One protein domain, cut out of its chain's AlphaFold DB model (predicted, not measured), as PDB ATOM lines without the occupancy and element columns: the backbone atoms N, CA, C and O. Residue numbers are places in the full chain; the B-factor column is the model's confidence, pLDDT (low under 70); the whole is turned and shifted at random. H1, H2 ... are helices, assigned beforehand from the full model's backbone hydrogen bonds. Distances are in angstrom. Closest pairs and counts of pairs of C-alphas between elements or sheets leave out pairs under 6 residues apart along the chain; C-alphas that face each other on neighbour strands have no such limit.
ATOM      1  N   ASP A   2      -8.075  -1.895 -22.547       84.06
ATOM      2  CA  ASP A   2      -6.651  -2.020 -22.870       84.06
ATOM      3  C   ASP A   2      -5.945  -3.029 -21.948       84.06
ATOM      4  O   ASP A   2      -6.438  -3.324 -20.855       84.06
ATOM      5  N   ARG A   3      -4.808  -3.586 -22.388       88.81
ATOM      6  CA  ARG A   3      -4.038  -4.563 -21.609       88.81
ATOM      7  C   ARG A   3      -3.573  -3.991 -20.269       88.81
ATOM      8  O   ARG A   3      -3.720  -4.680 -19.261       88.81
ATOM      9  N   LEU A   4      -3.049  -2.767 -20.255       90.62
ATOM     10  CA  LEU A   4      -2.536  -2.143 -19.036       90.62
ATOM     11  C   LEU A   4      -3.667  -1.912 -18.027       90.62
ATOM     12  O   LEU A   4      -3.541  -2.265 -16.857       90.62
ATOM     13  N   ASP A   5      -4.819  -1.436 -18.502       91.25
ATOM     14  CA  ASP A   5      -5.997  -1.241 -17.657       91.25
ATOM     15  C   ASP A   5      -6.550  -2.559 -17.092       91.25
ATOM     16  O   ASP A   5      -7.047  -2.581 -15.966       91.25
ATOM     17  N   MET A   6      -6.474  -3.664 -17.847       91.25
ATOM     18  CA  MET A   6      -6.842  -4.997 -17.348       91.25
ATOM     19  C   MET A   6      -5.898  -5.462 -16.236       91.25
ATOM     20  O   MET A   6      -6.372  -5.857 -15.171       91.25
ATOM     21  N   GLU A   7      -4.582  -5.372 -16.454       94.50
ATOM     22  CA  GLU A   7      -3.572  -5.747 -15.456       94.50
ATOM     23  C   GLU A   7      -3.700  -4.885 -14.186       94.50
ATOM     24  O   GLU A   7      -3.716  -5.413 -13.070       94.50
ATOM     25  N   PHE A   8      -3.904  -3.573 -14.346       95.69
ATOM     26  CA  PHE A   8      -4.201  -2.661 -13.246       95.69
ATOM     27  C   PHE A   8      -5.466  -3.060 -12.488       95.69
ATOM     28  O   PHE A   8      -5.450  -3.146 -11.260       95.69
ATOM     29  N   PHE A   9      -6.570  -3.296 -13.198       93.44
ATOM     30  CA  PHE A   9      -7.858  -3.586 -12.576       93.44
ATOM     31  C   PHE A   9      -7.835  -4.908 -11.806       93.44
ATOM     32  O   PHE A   9      -8.391  -4.986 -10.709       93.44
ATOM     33  N   ASP A  10      -7.172  -5.930 -12.344       95.12
ATOM     34  CA  ASP A  10      -7.013  -7.210 -11.660       95.12
ATOM     35  C   ASP A  10      -6.125  -7.078 -10.426       95.12
ATOM     36  O   ASP A  10      -6.538  -7.492  -9.341       95.12
ATOM     37  N   LYS A  11      -4.985  -6.383 -10.530       97.56
ATOM     38  CA  LYS A  11      -4.155  -6.108  -9.354       97.56
ATOM     39  C   LYS A  11      -4.905  -5.289  -8.305       97.56
ATOM     40  O   LYS A  11      -4.773  -5.554  -7.112       97.56
ATOM     41  N   TYR A  12      -5.723  -4.323  -8.723       97.94
ATOM     42  CA  TYR A  12      -6.509  -3.496  -7.807       97.94
ATOM     43  C   TYR A  12      -7.459  -4.353  -6.978       97.94
ATOM     44  O   TYR A  12      -7.581  -4.105  -5.784       97.94
ATOM     45  N   LYS A  13      -8.091  -5.379  -7.564       96.88
ATOM     46  CA  LYS A  13      -8.957  -6.307  -6.815       96.88
ATOM     47  C   LYS A  13      -8.198  -7.033  -5.712       96.88
ATOM     48  O   LYS A  13      -8.743  -7.177  -4.621       96.88
ATOM     49  N   ASP A  14      -6.967  -7.467  -5.972       97.88
ATOM     50  CA  ASP A  14      -6.152  -8.155  -4.967       97.88
ATOM     51  C   ASP A  14      -5.823  -7.232  -3.789       97.88
ATOM     52  O   ASP A  14      -5.986  -7.613  -2.628       97.88
ATOM     53  N   VAL A  15      -5.421  -5.989  -4.080       98.38
ATOM     54  CA  VAL A  15      -5.150  -4.974  -3.048       98.38
ATOM     55  C   VAL A  15      -6.424  -4.603  -2.286       98.38
ATOM     56  O   VAL A  15      -6.408  -4.521  -1.058       98.38
ATOM     57  N   ASP A  16      -7.533  -4.396  -2.997       98.12
ATOM     58  CA  ASP A  16      -8.836  -4.054  -2.429       98.12
ATOM     59  C   ASP A  16      -9.327  -5.142  -1.475       98.12
ATOM     60  O   ASP A  16      -9.659  -4.851  -0.324       98.12
ATOM     61  N   LYS A  17      -9.254  -6.403  -1.908       97.81
ATOM     62  CA  LYS A  17      -9.588  -7.561  -1.082       97.81
ATOM     63  C   LYS A  17      -8.690  -7.654   0.147       97.81
ATOM     64  O   LYS A  17      -9.204  -7.809   1.248       97.81
ATOM     65  N   PHE A  18      -7.371  -7.516  -0.011       97.88
ATOM     66  CA  PHE A  18      -6.448  -7.568   1.125       97.88
ATOM     67  C   PHE A  18      -6.782  -6.496   2.168       97.88
ATOM     68  O   PHE A  18      -6.837  -6.784   3.364       97.88
ATOM     69  N   CYS A  19      -7.023  -5.256   1.729       97.94
ATOM     70  CA  CYS A  19      -7.436  -4.171   2.615       97.94
ATOM     71  C   CYS A  19      -8.753  -4.498   3.333       97.94
ATOM     72  O   CYS A  19      -8.864  -4.242   4.532       97.94
ATOM     73  N   GLY A  20      -9.717  -5.084   2.619       97.19
ATOM     74  CA  GLY A  20     -11.003  -5.491   3.178       97.19
ATOM     75  C   GLY A  20     -10.861  -6.574   4.242       97.19
ATOM     76  O   GLY A  20     -11.349  -6.402   5.358       97.19
ATOM     77  N   ASP A  21     -10.100  -7.629   3.949       97.38
ATOM     78  CA  ASP A  21      -9.804  -8.715   4.888       97.38
ATOM     79  C   ASP A  21      -9.079  -8.177   6.137       97.38
ATOM     80  O   ASP A  21      -9.470  -8.456   7.273       97.38
ATOM     81  N   MET A  22      -8.054  -7.342   5.939       96.56
ATOM     82  CA  MET A  22      -7.250  -6.762   7.019       96.56
ATOM     83  C   MET A  22      -8.061  -5.839   7.941       96.56
ATOM     84  O   MET A  22      -7.793  -5.793   9.143       96.56
ATOM     85  N   LEU A  23      -9.024  -5.090   7.396       95.81
ATOM     86  CA  LEU A  23      -9.863  -4.151   8.149       95.81
ATOM     87  C   LEU A  23     -11.227  -4.740   8.529       95.81
ATOM     88  O   LEU A  23     -12.015  -4.056   9.179       95.81
ATOM     89  N   SER A  24     -11.495  -5.996   8.155       95.69
ATOM     90  CA  SER A  24     -12.798  -6.650   8.325       95.69
ATOM     91  C   SER A  24     -13.952  -5.798   7.770       95.69
ATOM     92  O   SER A  24     -14.960  -5.581   8.443       95.69
ATOM     93  N   SER A  25     -13.780  -5.281   6.552       94.75
ATOM     94  CA  SER A  25     -14.734  -4.406   5.862       94.75
ATOM     95  C   SER A  25     -14.900  -4.821   4.404       94.75
ATOM     96  O   SER A  25     -13.924  -5.102   3.715       94.75
ATOM     97  N   ASP A  26     -16.128  -4.753   3.893       91.69
ATOM     98  CA  ASP A  26     -16.423  -5.001   2.475       91.69
ATOM     99  C   ASP A  26     -15.988  -3.836   1.563       91.69
ATOM    100  O   ASP A  26     -16.139  -3.905   0.344       91.69
ATOM    101  N   SER A  27     -15.477  -2.739   2.139       92.44
ATOM    102  CA  SER A  27     -15.130  -1.512   1.403       92.44
ATOM    103  C   SER A  27     -13.642  -1.390   1.044       92.44
ATOM    104  O   SER A  27     -13.229  -0.344   0.541       92.44
ATOM    105  N   GLY A  28     -12.832  -2.426   1.287       97.00
ATOM    106  CA  GLY A  28     -11.484  -2.577   0.727       97.00
ATOM    107  C   GLY A  28     -10.558  -1.363   0.874       97.00
ATOM    108  O   GLY A  28     -10.368  -0.824   1.968       97.00
ATOM    109  N   ILE A  29      -9.981  -0.897  -0.240       97.75
ATOM    110  CA  ILE A  29      -9.133   0.310  -0.295       97.75
ATOM    111  C   ILE A  29      -9.899   1.555   0.167       97.75
ATOM    112  O   ILE A  29      -9.295   2.455   0.748       97.75
ATOM    113  N   SER A  30     -11.216   1.634  -0.054       97.12
ATOM    114  CA  SER A  30     -12.000   2.780   0.429       97.12
ATOM    115  C   SER A  30     -12.047   2.825   1.951       97.12
ATOM    116  O   SER A  30     -11.810   3.892   2.506       97.12
ATOM    117  N   GLU A  31     -12.234   1.685   2.621       98.12
ATOM    118  CA  GLU A  31     -12.110   1.632   4.084       98.12
ATOM    119  C   GLU A  31     -10.697   2.022   4.523       98.12
ATOM    120  O   GLU A  31     -10.531   2.789   5.466       98.12
ATOM    121  N   TYR A  32      -9.664   1.545   3.821       98.44
ATOM    122  CA  TYR A  32      -8.279   1.893   4.145       98.44
ATOM    123  C   TYR A  32      -8.055   3.411   4.112       98.44
ATOM    124  O   TYR A  32      -7.500   3.975   5.057       98.44
ATOM    125  N   ILE A  33      -8.519   4.082   3.053       98.38
ATOM    126  CA  ILE A  33      -8.450   5.544   2.907       98.38
ATOM    127  C   ILE A  33      -9.235   6.234   4.030       98.38
ATOM    128  O   ILE A  33      -8.695   7.129   4.679       98.38
ATOM    129  N   ASP A  34     -10.460   5.793   4.317       97.94
ATOM    130  CA  ASP A  34     -11.295   6.370   5.376       97.94
ATOM    131  C   ASP A  34     -10.624   6.251   6.755       97.94
ATOM    132  O   ASP A  34     -10.665   7.178   7.569       97.94
ATOM    133  N   GLN A  35      -9.962   5.127   7.035       98.00
ATOM    134  CA  GLN A  35      -9.178   4.947   8.258       98.00
ATOM    135  C   GLN A  35      -7.951   5.869   8.284       98.00
ATOM    136  O   GLN A  35      -7.624   6.427   9.337       98.00
ATOM    137  N   MET A  36      -7.298   6.116   7.140       97.75
ATOM    138  CA  MET A  36      -6.225   7.113   7.063       97.75
ATOM    139  C   MET A  36      -6.742   8.532   7.363       97.75
ATOM    140  O   MET A  36      -6.080   9.298   8.070       97.75
ATOM    141  N   GLU A  37      -7.940   8.885   6.893       96.69
ATOM    142  CA  GLU A  37      -8.576  10.179   7.179       96.69
ATOM    143  C   GLU A  37      -8.934  10.341   8.663       96.69
ATOM    144  O   GLU A  37      -8.759  11.429   9.221       96.69
ATOM    145  N   LYS A  38      -9.374   9.261   9.319       97.38
ATOM    146  CA  LYS A  38      -9.758   9.237  10.743       97.38
ATOM    147  C   LYS A  38      -8.568   9.157  11.705       97.38
ATOM    148  O   LYS A  38      -8.692   9.568  12.856       97.38
ATOM    149  N   THR A  39      -7.416   8.656  11.259       97.06
ATOM    150  CA  THR A  39      -6.230   8.475  12.118       97.06
ATOM    151  C   THR A  39      -5.779   9.819  12.710       97.06
ATOM    152  O   THR A  39      -5.621  10.766  11.957       97.06
ATOM    153  N   PRO A  40      -5.507   9.987  14.007       96.50
ATOM    154  CA  PRO A  40      -5.063  11.275  14.556       96.50
ATOM    155  C   PRO A  40      -3.679  11.725  14.052       96.50
ATOM    156  O   PRO A  40      -2.775  10.909  13.887       96.50
ATOM    157  N   ALA A  41      -3.448  13.036  13.896       94.50
ATOM    158  CA  ALA A  41      -2.144  13.581  13.471       94.50
ATOM    159  C   ALA A  41      -0.972  13.147  14.378       94.50
ATOM    160  O   ALA A  41       0.157  12.972  13.916       94.50
ATOM    161  N   SER A  42      -1.251  12.917  15.665       94.31
ATOM    162  CA  SER A  42      -0.292  12.380  16.630       94.31
ATOM    163  C   SER A  42       0.200  10.972  16.302       94.31
ATOM    164  O   SER A  42       1.289  10.605  16.730       94.31
ATOM    165  N   GLU A  43      -0.572  10.189  15.562       94.00
ATOM    166  CA  GLU A  43      -0.181   8.854  15.116       94.00
ATOM    167  C   GLU A  43       0.468   8.908  13.733       94.00
ATOM    168  O   GLU A  43       1.534   8.329  13.528       94.00
ATOM    169  N   ARG A  44      -0.104   9.696  12.811       94.12
ATOM    170  CA  ARG A  44       0.412   9.851  11.437       94.12
ATOM    171  C   ARG A  44       1.874  10.296  11.395       94.12
ATOM    172  O   ARG A  44       2.618   9.851  10.529       94.12
ATOM    173  N   ARG A  45       2.317  11.124  12.354       92.81
ATOM    174  CA  ARG A  45       3.715  11.604  12.448       92.81
ATOM    175  C   ARG A  45       4.756  10.479  12.517       92.81
ATOM    176  O   ARG A  45       5.929  10.723  12.264       92.81
ATOM    177  N   TYR A  46       4.348   9.268  12.904       92.56
ATOM    178  CA  TYR A  46       5.229   8.106  12.974       92.56
ATOM    179  C   TYR A  46       5.469   7.437  11.617       92.56
ATOM    180  O   TYR A  46       6.252   6.489  11.545       92.56
ATOM    181  N   VAL A  47       4.815   7.902  10.552       94.81
ATOM    182  CA  VAL A  47       4.883   7.312   9.215       94.81
ATOM    183  C   VAL A  47       5.317   8.386   8.214       94.81
ATOM    184  O   VAL A  47       4.492   9.192   7.785       94.81
ATOM    185  N   PRO A  48       6.596   8.415   7.801       90.69
ATOM    186  CA  PRO A  48       7.088   9.429   6.865       90.69
ATOM    187  C   PRO A  48       6.357   9.435   5.514       90.69
ATOM    188  O   PRO A  48       6.134  10.499   4.944       90.69
ATOM    189  N   SER A  49       5.941   8.263   5.024       91.75
ATOM    190  CA  SER A  49       5.227   8.111   3.750       91.75
ATOM    191  C   SER A  49       3.726   8.403   3.833       91.75
ATOM    192  O   SER A  49       3.048   8.263   2.820       91.75
ATOM    193  N   TRP A  50       3.190   8.793   5.000       95.62
ATOM    194  CA  TRP A  50       1.741   8.850   5.240       95.62
ATOM    195  C   TRP A  50       0.983   9.635   4.171       95.62
ATOM    196  O   TRP A  50       0.027   9.131   3.587       95.62
ATOM    197  N   GLU A  51       1.426  10.865   3.910       94.38
ATOM    198  CA  GLU A  51       0.748  11.765   2.980       94.38
ATOM    199  C   GLU A  51       0.855  11.272   1.533       94.38
ATOM    200  O   GLU A  51      -0.130  11.305   0.797       94.38
ATOM    201  N   ARG A  52       2.027  10.746   1.149       94.25
ATOM    202  CA  ARG A  52       2.243  10.141  -0.170       94.25
ATOM    203  C   ARG A  52       1.297   8.960  -0.373       94.25
ATOM    204  O   ARG A  52       0.574   8.932  -1.360       94.25
ATOM    205  N   ASP A  53       1.282   8.018   0.569       96.44
ATOM    206  CA  ASP A  53       0.465   6.806   0.479       96.44
ATOM    207  C   ASP A  53      -1.032   7.143   0.450       96.44
ATOM    208  O   ASP A  53      -1.779   6.577  -0.343       96.44
ATOM    209  N   TYR A  54      -1.470   8.114   1.253       96.56
ATOM    210  CA  TYR A  54      -2.858   8.574   1.264       96.56
ATOM    211  C   TYR A  54      -3.295   9.151  -0.093       96.56
ATOM    212  O   TYR A  54      -4.343   8.776  -0.623       96.56
ATOM    213  N   ARG A  55      -2.486  10.040  -0.684       94.62
ATOM    214  CA  ARG A  55      -2.791  10.657  -1.986       94.62
ATOM    215  C   ARG A  55      -2.739   9.652  -3.126       94.62
ATOM    216  O   ARG A  55      -3.670   9.613  -3.928       94.62
ATOM    217  N   MET A  56      -1.704   8.815  -3.140       96.38
ATOM    218  CA  MET A  56      -1.548   7.710  -4.082       96.38
ATOM    219  C   MET A  56      -2.797   6.820  -4.079       96.38
ATOM    220  O   MET A  56      -3.402   6.613  -5.123       96.38
ATOM    221  N   LEU A  57      -3.266   6.358  -2.914       97.25
ATOM    222  CA  LEU A  57      -4.445   5.483  -2.840       97.25
ATOM    223  C   LEU A  57      -5.727   6.158  -3.343       97.25
ATOM    224  O   LEU A  57      -6.539   5.517  -4.017       97.25
ATOM    225  N   LYS A  58      -5.915   7.454  -3.066       96.00
ATOM    226  CA  LYS A  58      -7.047   8.216  -3.618       96.00
ATOM    227  C   LYS A  58      -6.984   8.309  -5.137       96.00
ATOM    228  O   LYS A  58      -8.014   8.126  -5.787       96.00
ATOM    229  N   HIS A  59      -5.796   8.560  -5.681       95.44
ATOM    230  CA  HIS A  59      -5.557   8.592  -7.120       95.44
ATOM    231  C   HIS A  59      -5.825   7.223  -7.767       95.44
ATOM    232  O   HIS A  59      -6.621   7.131  -8.698       95.44
ATOM    233  N   LEU A  60      -5.295   6.134  -7.208       95.62
ATOM    234  CA  LEU A  60      -5.530   4.774  -7.710       95.62
ATOM    235  C   LEU A  60      -7.022   4.392  -7.679       95.62
ATOM    236  O   LEU A  60      -7.536   3.797  -8.627       95.62
ATOM    237  N   ARG A  61      -7.757   4.778  -6.623       95.75
ATOM    238  CA  ARG A  61      -9.221   4.602  -6.558       95.75
ATOM    239  C   ARG A  61      -9.938   5.388  -7.656       95.75
ATOM    240  O   ARG A  61     -10.899   4.886  -8.240       95.75
ATOM    241  N   TYR A  62      -9.486   6.607  -7.940       92.56
ATOM    242  CA  TYR A  62     -10.007   7.402  -9.047       92.56
ATOM    243  C   TYR A  62      -9.759   6.712 -10.398       92.56
ATOM    244  O   TYR A  62     -10.718   6.523 -11.143       92.56
ATOM    245  N   VAL A  63      -8.530   6.256 -10.673       91.88
ATOM    246  CA  VAL A  63      -8.165   5.523 -11.904       91.88
ATOM    247  C   VAL A  63      -9.059   4.299 -12.095       91.88
ATOM    248  O   VAL A  63      -9.676   4.146 -13.147       91.88
ATOM    249  N   ARG A  64      -9.237   3.483 -11.048       93.62
ATOM    250  CA  ARG A  64     -10.138   2.319 -11.077       93.62
ATOM    251  C   ARG A  64     -11.575   2.698 -11.440       93.62
ATOM    252  O   ARG A  64     -12.236   1.976 -12.183       93.62
ATOM    253  N   ASN A  65     -12.081   3.808 -10.907       91.31
ATOM    254  CA  ASN A  65     -13.433   4.268 -11.217       91.31
ATOM    255  C   ASN A  65     -13.553   4.789 -12.654       91.31
ATOM    256  O   ASN A  65     -14.576   4.556 -13.287       91.31
ATOM    257  N   GLN A  66     -12.524   5.456 -13.181       89.06
ATOM    258  CA  GLN A  66     -12.500   5.904 -14.577       89.06
ATOM    259  C   GLN A  66     -12.480   4.723 -15.549       89.06
ATOM    260  O   GLN A  66     -13.275   4.688 -16.483       89.06
ATOM    261  N   ILE A  67     -11.648   3.719 -15.267       87.62
ATOM    262  CA  ILE A  67     -11.602   2.451 -15.997       87.62
ATOM    263  C   ILE A  67     -13.004   1.832 -16.138       87.62
ATOM    264  O   ILE A  67     -13.395   1.421 -17.229       87.62
ATOM    265  N   ALA A  68     -13.792   1.805 -15.058       81.38
ATOM    266  CA  ALA A  68     -15.131   1.212 -15.060       81.38
ATOM    267  C   ALA A  68     -16.145   1.949 -15.962       81.38
ATOM    268  O   ALA A  68     -17.200   1.395 -16.274       81.38
ATOM    269  N   HIS A  69     -15.843   3.184 -16.365       79.00
ATOM    270  CA  HIS A  69     -16.694   4.030 -17.201       79.00
ATOM    271  C   HIS A  69     -16.110   4.298 -18.599       79.00
ATOM    272  O   HIS A  69     -16.733   5.011 -19.387       79.00
ATOM    273  N   ALA A  70     -14.935   3.751 -18.922       75.69
ATOM    274  CA  ALA A  70     -14.232   4.038 -20.165       75.69
ATOM    275  C   ALA A  70     -14.801   3.257 -21.365       75.69
ATOM    276  O   ALA A  70     -15.024   2.050 -21.304       75.69
ATOM    277  N   ASN A  71     -14.955   3.952 -22.500       63.81
ATOM    278  CA  ASN A  71     -15.437   3.402 -23.773       63.81
ATOM    279  C   ASN A  71     -14.298   3.266 -24.807       63.81
ATOM    280  O   ASN A  71     -14.495   3.639 -25.963       63.81
ATOM    281  N   ASN A  72     -13.143   2.716 -24.385       64.12
ATOM    282  CA  ASN A  72     -11.947   2.326 -25.176       64.12
ATOM    283  C   ASN A  72     -10.667   3.183 -25.058       64.12
ATOM    284  O   ASN A  72      -9.692   2.850 -25.729       64.12
ATOM    285  N   ASP A  73     -10.613   4.200 -24.196       75.38
ATOM    286  CA  ASP A  73      -9.358   4.914 -23.904       75.38
ATOM    287  C   ASP A  73      -8.541   4.192 -22.821       75.38
ATOM    288  O   ASP A  73      -9.125   3.634 -21.892       75.38
ATOM    289  N   VAL A  74      -7.205   4.228 -22.935       77.62
ATOM    290  CA  VAL A  74      -6.291   3.768 -21.874       77.62
ATOM    291  C   VAL A  74      -6.297   4.799 -20.752       77.62
ATOM    292  O   VAL A  74      -6.013   5.975 -20.992       77.62
ATOM    293  N   ILE A  75      -6.631   4.372 -19.538       86.19
ATOM    294  CA  ILE A  75      -6.822   5.279 -18.398       86.19
ATOM    295  C   ILE A  75      -5.648   5.223 -17.422       86.19
ATOM    296  O   ILE A  75      -5.189   6.266 -16.949       86.19
ATOM    297  N   SER A  76      -5.205   4.018 -17.073       87.00
ATOM    298  CA  SER A  76      -4.083   3.805 -16.166       87.00
ATOM    299  C   SER A  76      -2.752   4.035 -16.873       87.00
ATOM    300  O   SER A  76      -2.605   3.807 -18.074       87.00
ATOM    301  N   THR A  77      -1.769   4.506 -16.111       91.75
ATOM    302  CA  THR A  77      -0.377   4.582 -16.560       91.75
ATOM    303  C   THR A  77       0.448   3.433 -15.983       91.75
ATOM    304  O   THR A  77       0.075   2.813 -14.987       91.75
ATOM    305  N   GLU A  78       1.615   3.172 -16.574       92.69
ATOM    306  CA  GLU A  78       2.591   2.210 -16.031       92.69
ATOM    307  C   GLU A  78       2.999   2.565 -14.593       92.69
ATOM    308  O   GLU A  78       3.185   1.691 -13.751       92.69
ATOM    309  N   GLU A  79       3.081   3.861 -14.285       93.50
ATOM    310  CA  GLU A  79       3.335   4.351 -12.930       93.50
ATOM    311  C   GLU A  79       2.186   4.005 -11.976       93.50
ATOM    312  O   GLU A  79       2.441   3.501 -10.885       93.50
ATOM    313  N   ASP A  80       0.925   4.172 -12.396       95.12
ATOM    314  CA  ASP A  80      -0.229   3.792 -11.575       95.12
ATOM    315  C   ASP A  80      -0.192   2.290 -11.231       95.12
ATOM    316  O   ASP A  80      -0.451   1.892 -10.092       95.12
ATOM    317  N   PHE A  81       0.172   1.445 -12.201       95.50
ATOM    318  CA  PHE A  81       0.331   0.007 -11.987       95.50
ATOM    319  C   PHE A  81       1.523  -0.330 -11.082       95.50
ATOM    320  O   PHE A  81       1.396  -1.153 -10.169       95.50
ATOM    321  N   PHE A  82       2.674   0.306 -11.296       96.19
ATOM    322  CA  PHE A  82       3.866   0.127 -10.467       96.19
ATOM    323  C   PHE A  82       3.590   0.481  -9.001       96.19
ATOM    324  O   PHE A  82       3.890  -0.300  -8.101       96.19
ATOM    325  N   GLU A  83       2.945   1.617  -8.747       96.19
ATOM    326  CA  GLU A  83       2.663   2.085  -7.391       96.19
ATOM    327  C   GLU A  83       1.661   1.203  -6.650       96.19
ATOM    328  O   GLU A  83       1.804   0.964  -5.447       96.19
ATOM    329  N   LEU A  84       0.673   0.672  -7.369       97.56
ATOM    330  CA  LEU A  84      -0.263  -0.303  -6.831       97.56
ATOM    331  C   LEU A  84       0.438  -1.622  -6.465       97.56
ATOM    332  O   LEU A  84       0.156  -2.192  -5.408       97.56
ATOM    333  N   ASN A  85       1.371  -2.092  -7.302       97.56
ATOM    334  CA  ASN A  85       2.186  -3.273  -7.011       97.56
ATOM    335  C   ASN A  85       3.087  -3.061  -5.790       97.56
ATOM    336  O   ASN A  85       3.026  -3.855  -4.854       97.56
ATOM    337  N   GLU A  86       3.831  -1.959  -5.747       97.50
ATOM    338  CA  GLU A  86       4.688  -1.603  -4.612       97.50
ATOM    339  C   GLU A  86       3.889  -1.467  -3.307       97.50
ATOM    340  O   GLU A  86       4.338  -1.870  -2.230       97.50
ATOM    341  N   PHE A  87       2.677  -0.905  -3.364       98.00
ATOM    342  CA  PHE A  87       1.804  -0.853  -2.194       98.00
ATOM    343  C   PHE A  87       1.374  -2.251  -1.739       98.00
ATOM    344  O   PHE A  87       1.391  -2.529  -0.538       98.00
ATOM    345  N   TYR A  88       1.038  -3.143  -2.671       98.25
ATOM    346  CA  TYR A  88       0.682  -4.521  -2.346       98.25
ATOM    347  C   TYR A  88       1.832  -5.286  -1.687       98.25
ATOM    348  O   TYR A  88       1.630  -5.942  -0.666       98.25
ATOM    349  N   ASP A  89       3.055  -5.136  -2.186       98.19
ATOM    350  CA  ASP A  89       4.227  -5.791  -1.599       98.19
ATOM    351  C   ASP A  89       4.499  -5.285  -0.172       98.19
ATOM    352  O   ASP A  89       4.878  -6.048   0.727       98.19
ATOM    353  N   ARG A  90       4.214  -4.005   0.099       97.69
ATOM    354  CA  ARG A  90       4.247  -3.448   1.461       97.69
ATOM    355  C   ARG A  90       3.135  -3.965   2.361       97.69
ATOM    356  O   ARG A  90       3.378  -4.138   3.556       97.69
ATOM    357  N   LEU A  91       1.938  -4.213   1.830       97.50
ATOM    358  CA  LEU A  91       0.868  -4.871   2.581       97.50
ATOM    359  C   LEU A  91       1.303  -6.281   3.000       97.50
ATOM    360  O   LEU A  91       1.275  -6.596   4.191       97.50
ATOM    361  N   LEU A  92       1.799  -7.083   2.052       97.06
ATOM    362  CA  LEU A  92       2.251  -8.458   2.295       97.06
ATOM    363  C   LEU A  92       3.434  -8.536   3.268       97.06
ATOM    364  O   LEU A  92       3.477  -9.412   4.129       97.06
ATOM    365  N   SER A  93       4.385  -7.606   3.165       96.56
ATOM    366  CA  SER A  93       5.560  -7.556   4.046       96.56
ATOM    367  C   SER A  93       5.305  -6.876   5.397       96.56
ATOM    368  O   SER A  93       6.214  -6.794   6.224       96.56
ATOM    369  N   GLY A  94       4.088  -6.378   5.653       95.12
ATOM    370  CA  GLY A  94       3.760  -5.678   6.897       95.12
ATOM    371  C   GLY A  94       4.443  -4.310   7.043       95.12
ATOM    372  O   GLY A  94       4.583  -3.814   8.160       95.12
ATOM    373  N   ASN A  95       4.851  -3.691   5.933       95.12
ATOM    374  CA  ASN A  95       5.519  -2.383   5.862       95.12
ATOM    375  C   ASN A  95       4.587  -1.265   5.351       95.12
ATOM    376  O   ASN A  95       5.016  -0.280   4.747       95.12
ATOM    377  N   HIS A  96       3.286  -1.415   5.575       95.94
ATOM    378  CA  HIS A  96       2.262  -0.441   5.202       95.94
ATOM    379  C   HIS A  96       1.990   0.570   6.345       95.94
ATOM    380  O   HIS A  96       2.331   0.300   7.504       95.94
ATOM    381  N   PRO A  97       1.355   1.730   6.066       97.50
ATOM    382  CA  PRO A  97       1.153   2.810   7.038       97.50
ATOM    383  C   PRO A  97       0.672   2.394   8.437       97.50
ATOM    384  O   PRO A  97       1.290   2.765   9.436       97.50
ATOM    385  N   PHE A  98      -0.389   1.588   8.545       97.44
ATOM    386  CA  PHE A  98      -0.919   1.186   9.854       97.44
ATOM    387  C   PHE A  98       0.030   0.266  10.637       97.44
ATOM    388  O   PHE A  98       0.137   0.375  11.863       97.44
ATOM    389  N   ALA A  99       0.781  -0.606   9.957       96.69
ATOM    390  CA  ALA A  99       1.813  -1.401  10.616       96.69
ATOM    391  C   ALA A  99       2.969  -0.519  11.116       96.69
ATOM    392  O   ALA A  99       3.441  -0.706  12.242       96.69
ATOM    393  N   LEU A 100       3.367   0.489  10.333       97.00
ATOM    394  CA  LEU A 100       4.401   1.445  10.725       97.00
ATOM    395  C   LEU A 100       3.989   2.281  11.943       97.00
ATOM    396  O   LEU A 100       4.821   2.460  12.833       97.00
ATOM    397  N   ILE A 101       2.719   2.700  12.064       96.69
ATOM    398  CA  ILE A 101       2.205   3.330  13.298       96.69
ATOM    399  C   ILE A 101       2.478   2.427  14.500       96.69
ATOM    400  O   ILE A 101       3.097   2.859  15.473       96.69
ATOM    401  N   ARG A 102       2.065   1.157  14.437       95.38
ATOM    402  CA  ARG A 102       2.220   0.199  15.544       95.38
ATOM    403  C   ARG A 102       3.684  -0.039  15.918       95.38
ATOM    404  O   ARG A 102       4.004  -0.177  17.097       95.38
ATOM    405  N   ILE A 103       4.571  -0.124  14.932       94.75
ATOM    406  CA  ILE A 103       6.000  -0.367  15.164       94.75
ATOM    407  C   ILE A 103       6.661   0.875  15.777       94.75
ATOM    408  O   ILE A 103       7.369   0.772  16.784       94.75
ATOM    409  N   ASN A 104       6.426   2.048  15.193       93.81
ATOM    410  CA  ASN A 104       7.137   3.274  15.543       93.81
ATOM    411  C   ASN A 104       6.593   3.940  16.816       93.81
ATOM    412  O   ASN A 104       7.389   4.463  17.596       93.81
ATOM    413  N   SER A 105       5.291   3.834  17.104       92.25
ATOM    414  CA  SER A 105       4.721   4.242  18.402       92.25
ATOM    415  C   SER A 105       5.357   3.466  19.559       92.25
ATOM    416  O   SER A 105       5.913   4.064  20.479       92.25
ATOM    417  N   LYS A 106       5.417   2.131  19.457       92.62
ATOM    418  CA  LYS A 106       6.086   1.274  20.449       92.62
ATOM    419  C   LYS A 106       7.571   1.598  20.605       92.62
ATOM    420  O   LYS A 106       8.106   1.504  21.707       92.62
ATOM    421  N   ARG A 107       8.268   1.946  19.516       92.50
ATOM    422  CA  ARG A 107       9.669   2.404  19.578       92.50
ATOM    423  C   ARG A 107       9.781   3.706  20.371       92.50
ATOM    424  O   ARG A 107      10.609   3.775  21.275       92.50
ATOM    425  N   ALA A 108       8.926   4.687  20.088       89.69
ATOM    426  CA  ALA A 108       8.916   5.967  20.791       89.69
ATOM    427  C   ALA A 108       8.634   5.808  22.295       89.69
ATOM    428  O   ALA A 108       9.334   6.402  23.111       89.69
ATOM    429  N   GLU A 109       7.687   4.946  22.673       90.06
ATOM    430  CA  GLU A 109       7.390   4.643  24.081       90.06
ATOM    431  C   GLU A 109       8.574   4.004  24.821       90.06
ATOM    432  O   GLU A 109       8.833   4.310  25.989       90.06
ATOM    433  N   ARG A 110       9.307   3.097  24.159       91.94
ATOM    434  CA  ARG A 110      10.509   2.486  24.744       91.94
ATOM    435  C   ARG A 110      11.603   3.521  24.965       91.94
ATOM    436  O   ARG A 110      12.205   3.523  26.034       91.94
ATOM    437  N   ILE A 111      11.810   4.415  23.998       89.06
ATOM    438  CA  ILE A 111      12.776   5.512  24.120       89.06
ATOM    439  C   ILE A 111      12.392   6.402  25.304       89.06
ATOM    440  O   ILE A 111      13.214   6.593  26.191       89.06
ATOM    441  N   SER A 112      11.131   6.839  25.408       86.12
ATOM    442  CA  SER A 112      10.699   7.697  26.522       86.12
ATOM    443  C   SER A 112      10.868   7.045  27.899       86.12
ATOM    444  O   SER A 112      11.177   7.734  28.865       86.12
ATOM    445  N   LYS A 113      10.700   5.719  28.000       81.75
ATOM    446  CA  LYS A 113      10.922   4.973  29.250       81.75
ATOM    447  C   LYS A 113      12.406   4.863  29.601       81.75
ATOM    448  O   LYS A 113      12.752   4.919  30.777       81.75
ATOM    449  N   HIS A 114      13.273   4.714  28.601       70.44
ATOM    450  CA  HIS A 114      14.713   4.568  28.812       70.44
ATOM    451  C   HIS A 114      15.413   5.914  29.057       70.44
ATOM    452  O   HIS A 114      16.333   5.981  29.860       70.44
ATOM    453  N   SER A 115      14.923   7.015  28.472       63.56
ATOM    454  CA  SER A 115      15.437   8.377  28.709       63.56
ATOM    455  C   SER A 115      15.204   8.907  30.134       63.56
ATOM    456  O   SER A 115      15.791   9.919  30.508       63.56
ATOM    457  N   GLY A 116      14.378   8.232  30.947       57.97
ATOM    458  CA  GLY A 116      14.261   8.477  32.391       57.97
ATOM    459  C   GLY A 116      15.427   7.914  33.221       57.97
ATOM    460  O   GLY A 116      15.524   8.210  34.411       57.97
ATOM    461  N   TYR A 142       0.549  13.960  -7.437       66.88
ATOM    462  CA  TYR A 142      -0.817  13.475  -7.194       66.88
ATOM    463  C   TYR A 142      -1.816  14.605  -6.971       66.88
ATOM    464  O   TYR A 142      -2.933  14.526  -7.472       66.88
ATOM    465  N   ASP A 143      -1.447  15.665  -6.245       68.69
ATOM    466  CA  ASP A 143      -2.340  16.815  -6.061       68.69
ATOM    467  C   ASP A 143      -2.683  17.464  -7.403       68.69
ATOM    468  O   ASP A 143      -3.825  17.862  -7.626       68.69
ATOM    469  N   ASN A 144      -1.712  17.572  -8.311       72.25
ATOM    470  CA  ASN A 144      -1.937  18.094  -9.651       72.25
ATOM    471  C   ASN A 144      -2.760  17.127 -10.511       72.25
ATOM    472  O   ASN A 144      -3.656  17.593 -11.214       72.25
ATOM    473  N   LYS A 145      -2.521  15.812 -10.421       72.94
ATOM    474  CA  LYS A 145      -3.280  14.765 -11.130       72.94
ATOM    475  C   LYS A 145      -4.735  14.694 -10.641       72.94
ATOM    476  O   LYS A 145      -5.658  14.582 -11.444       72.94
ATOM    477  N   ILE A 146      -4.973  14.881  -9.342       67.94
ATOM    478  CA  ILE A 146      -6.316  14.993  -8.750       67.94
ATOM    479  C   ILE A 146      -6.967  16.335  -9.134       67.94
ATOM    480  O   ILE A 146      -8.115  16.370  -9.563       67.94
ATOM    481  N   ARG A 147      -6.251  17.466  -9.069       64.94
ATOM    482  CA  ARG A 147      -6.815  18.781  -9.445       64.94
ATOM    483  C   ARG A 147      -7.128  18.916 -10.933       64.94
ATOM    484  O   ARG A 147      -8.065  19.632 -11.287       64.94
ATOM    485  N   SER A 148      -6.321  18.321 -11.812       61.09
ATOM    486  CA  SER A 148      -6.567  18.337 -13.258       61.09
ATOM    487  C   SER A 148      -7.803  17.508 -13.610       61.09
ATOM    488  O   SER A 148      -8.587  17.908 -14.469       61.09
TER     489      SER A 148
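What this domain is: This is residues 2 to 116 and 142 to 148 of the 190 residues of an uncharacterized protein of Eubacterium brachy ATCC 33089 (UniProt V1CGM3). Two helices, H1 and H5, run side by side, and H4 crosses over the pair on one side, the three making a triangular core; H2 crosses H1 at a steep tilt near residues 15 to 23 and packs on both H1 and H4. The last turns of H6, residues 109 to 114, stick out with residues 115 and 116 as a straight arm, while the short helix H7 packs on H4, on the side away from H1 and H5. The printed part has 122 residues with seven named helices, H1 to H7 in that order along the chain, and no named strand; the class is all helix. It is only just compact, close to loose, with a radius of gyration of the C-alphas of 16.4 A. The spans are 63 by 30 by 22 A, and without residues 109 to 116, which stand free and lengthen the longest span, the body spans 50 by 29 by 22 A.

Where its parts are: Find C-alpha 3 at (-4.038, -4.563, -21.609); from there H1, residues 3 to 23, the longest helix, runs 30.3 A to C-alpha 23. After residues 24 to 27 you meet H2, residues 28 to 38, 15.6 A long, and then the four-residue H3, residues 41 to 44. Look next for C-alpha 50 at (1.741, 8.850, 5.240), where H4, residues 50 to 67, begins its 25.9 A. H5, residues 78 to 92, is 21.2 A long, and H6, residues 97 to 114, runs 25.7 A to C-alpha 114 at (14.713, 4.568, 28.812). Beyond the cut, H7 takes residues 142 to 148 and measures 9.7 A.

How they stand to each other: Begin at H4, the hub, which touches four helices. Its residues 64 to 67 alone touch H1, with the closest C-alphas, those of Phe 9 and Arg 64, 6.5 A apart; the two run opposite ways at a steep tilt of 53 degrees. H2 touches H4 with Ile 33 and Tyr 54 closest, their C-alphas 6.6 A apart, opposite ways at 38 degrees, only just steep. H4 and H5 only just touch, with 3 pairs of C-alphas within 8 A, the closest those of Leu 60 and Asp 80 at 6.6 A; they stand at a steep tilt of 58 degrees. H7 touches residues 55 to 59 of H4 alone, and the closest C-alphas, those of Arg 55 and Tyr 142, are 6.2 A apart. Now look at H1 and H5: they touch and run the same way at a shallow tilt of 27 degrees, with the C-alphas of Phe 8 and Phe 81 closest at 5.4 A. H1 touches H2 with residues 15 to 23 alone, closest at the C-alphas of Gly 20 and Gly 28, 3.8 A apart. The helix packing is mostly crossed, with one of six touching pairs that have a tilt at a shallow one. H3 and H6 only just touch, with 3 pairs of C-alphas within 8 A, the closest those of Glu 43 and Ile 101 at 6.3 A. H5 and H6 are near each other, while H1 and H6 are apart. In H1, H2, H4, H5 and H7 every O i to N i+4 pair is within hydrogen-bond range; in H6 13 of 14 are, and H3 is too short for such a pair.

The domain as a whole: The two C-alphas farthest apart, those of Asn 71 and Gly 116, are 63.7 A from each other. Residues 117 to 141 are not printed, and C-alphas 116 and 142 stand 42.7 A apart across this cut. Of the links that are printed whole, that from H4 to H5 is short, with 10 residues, and the others are tight. The mean pLDDT of the printed part is 91.2; look for values under 70 at residues 71 to 72, 115 to 116, 142 to 143 and 146 to 148.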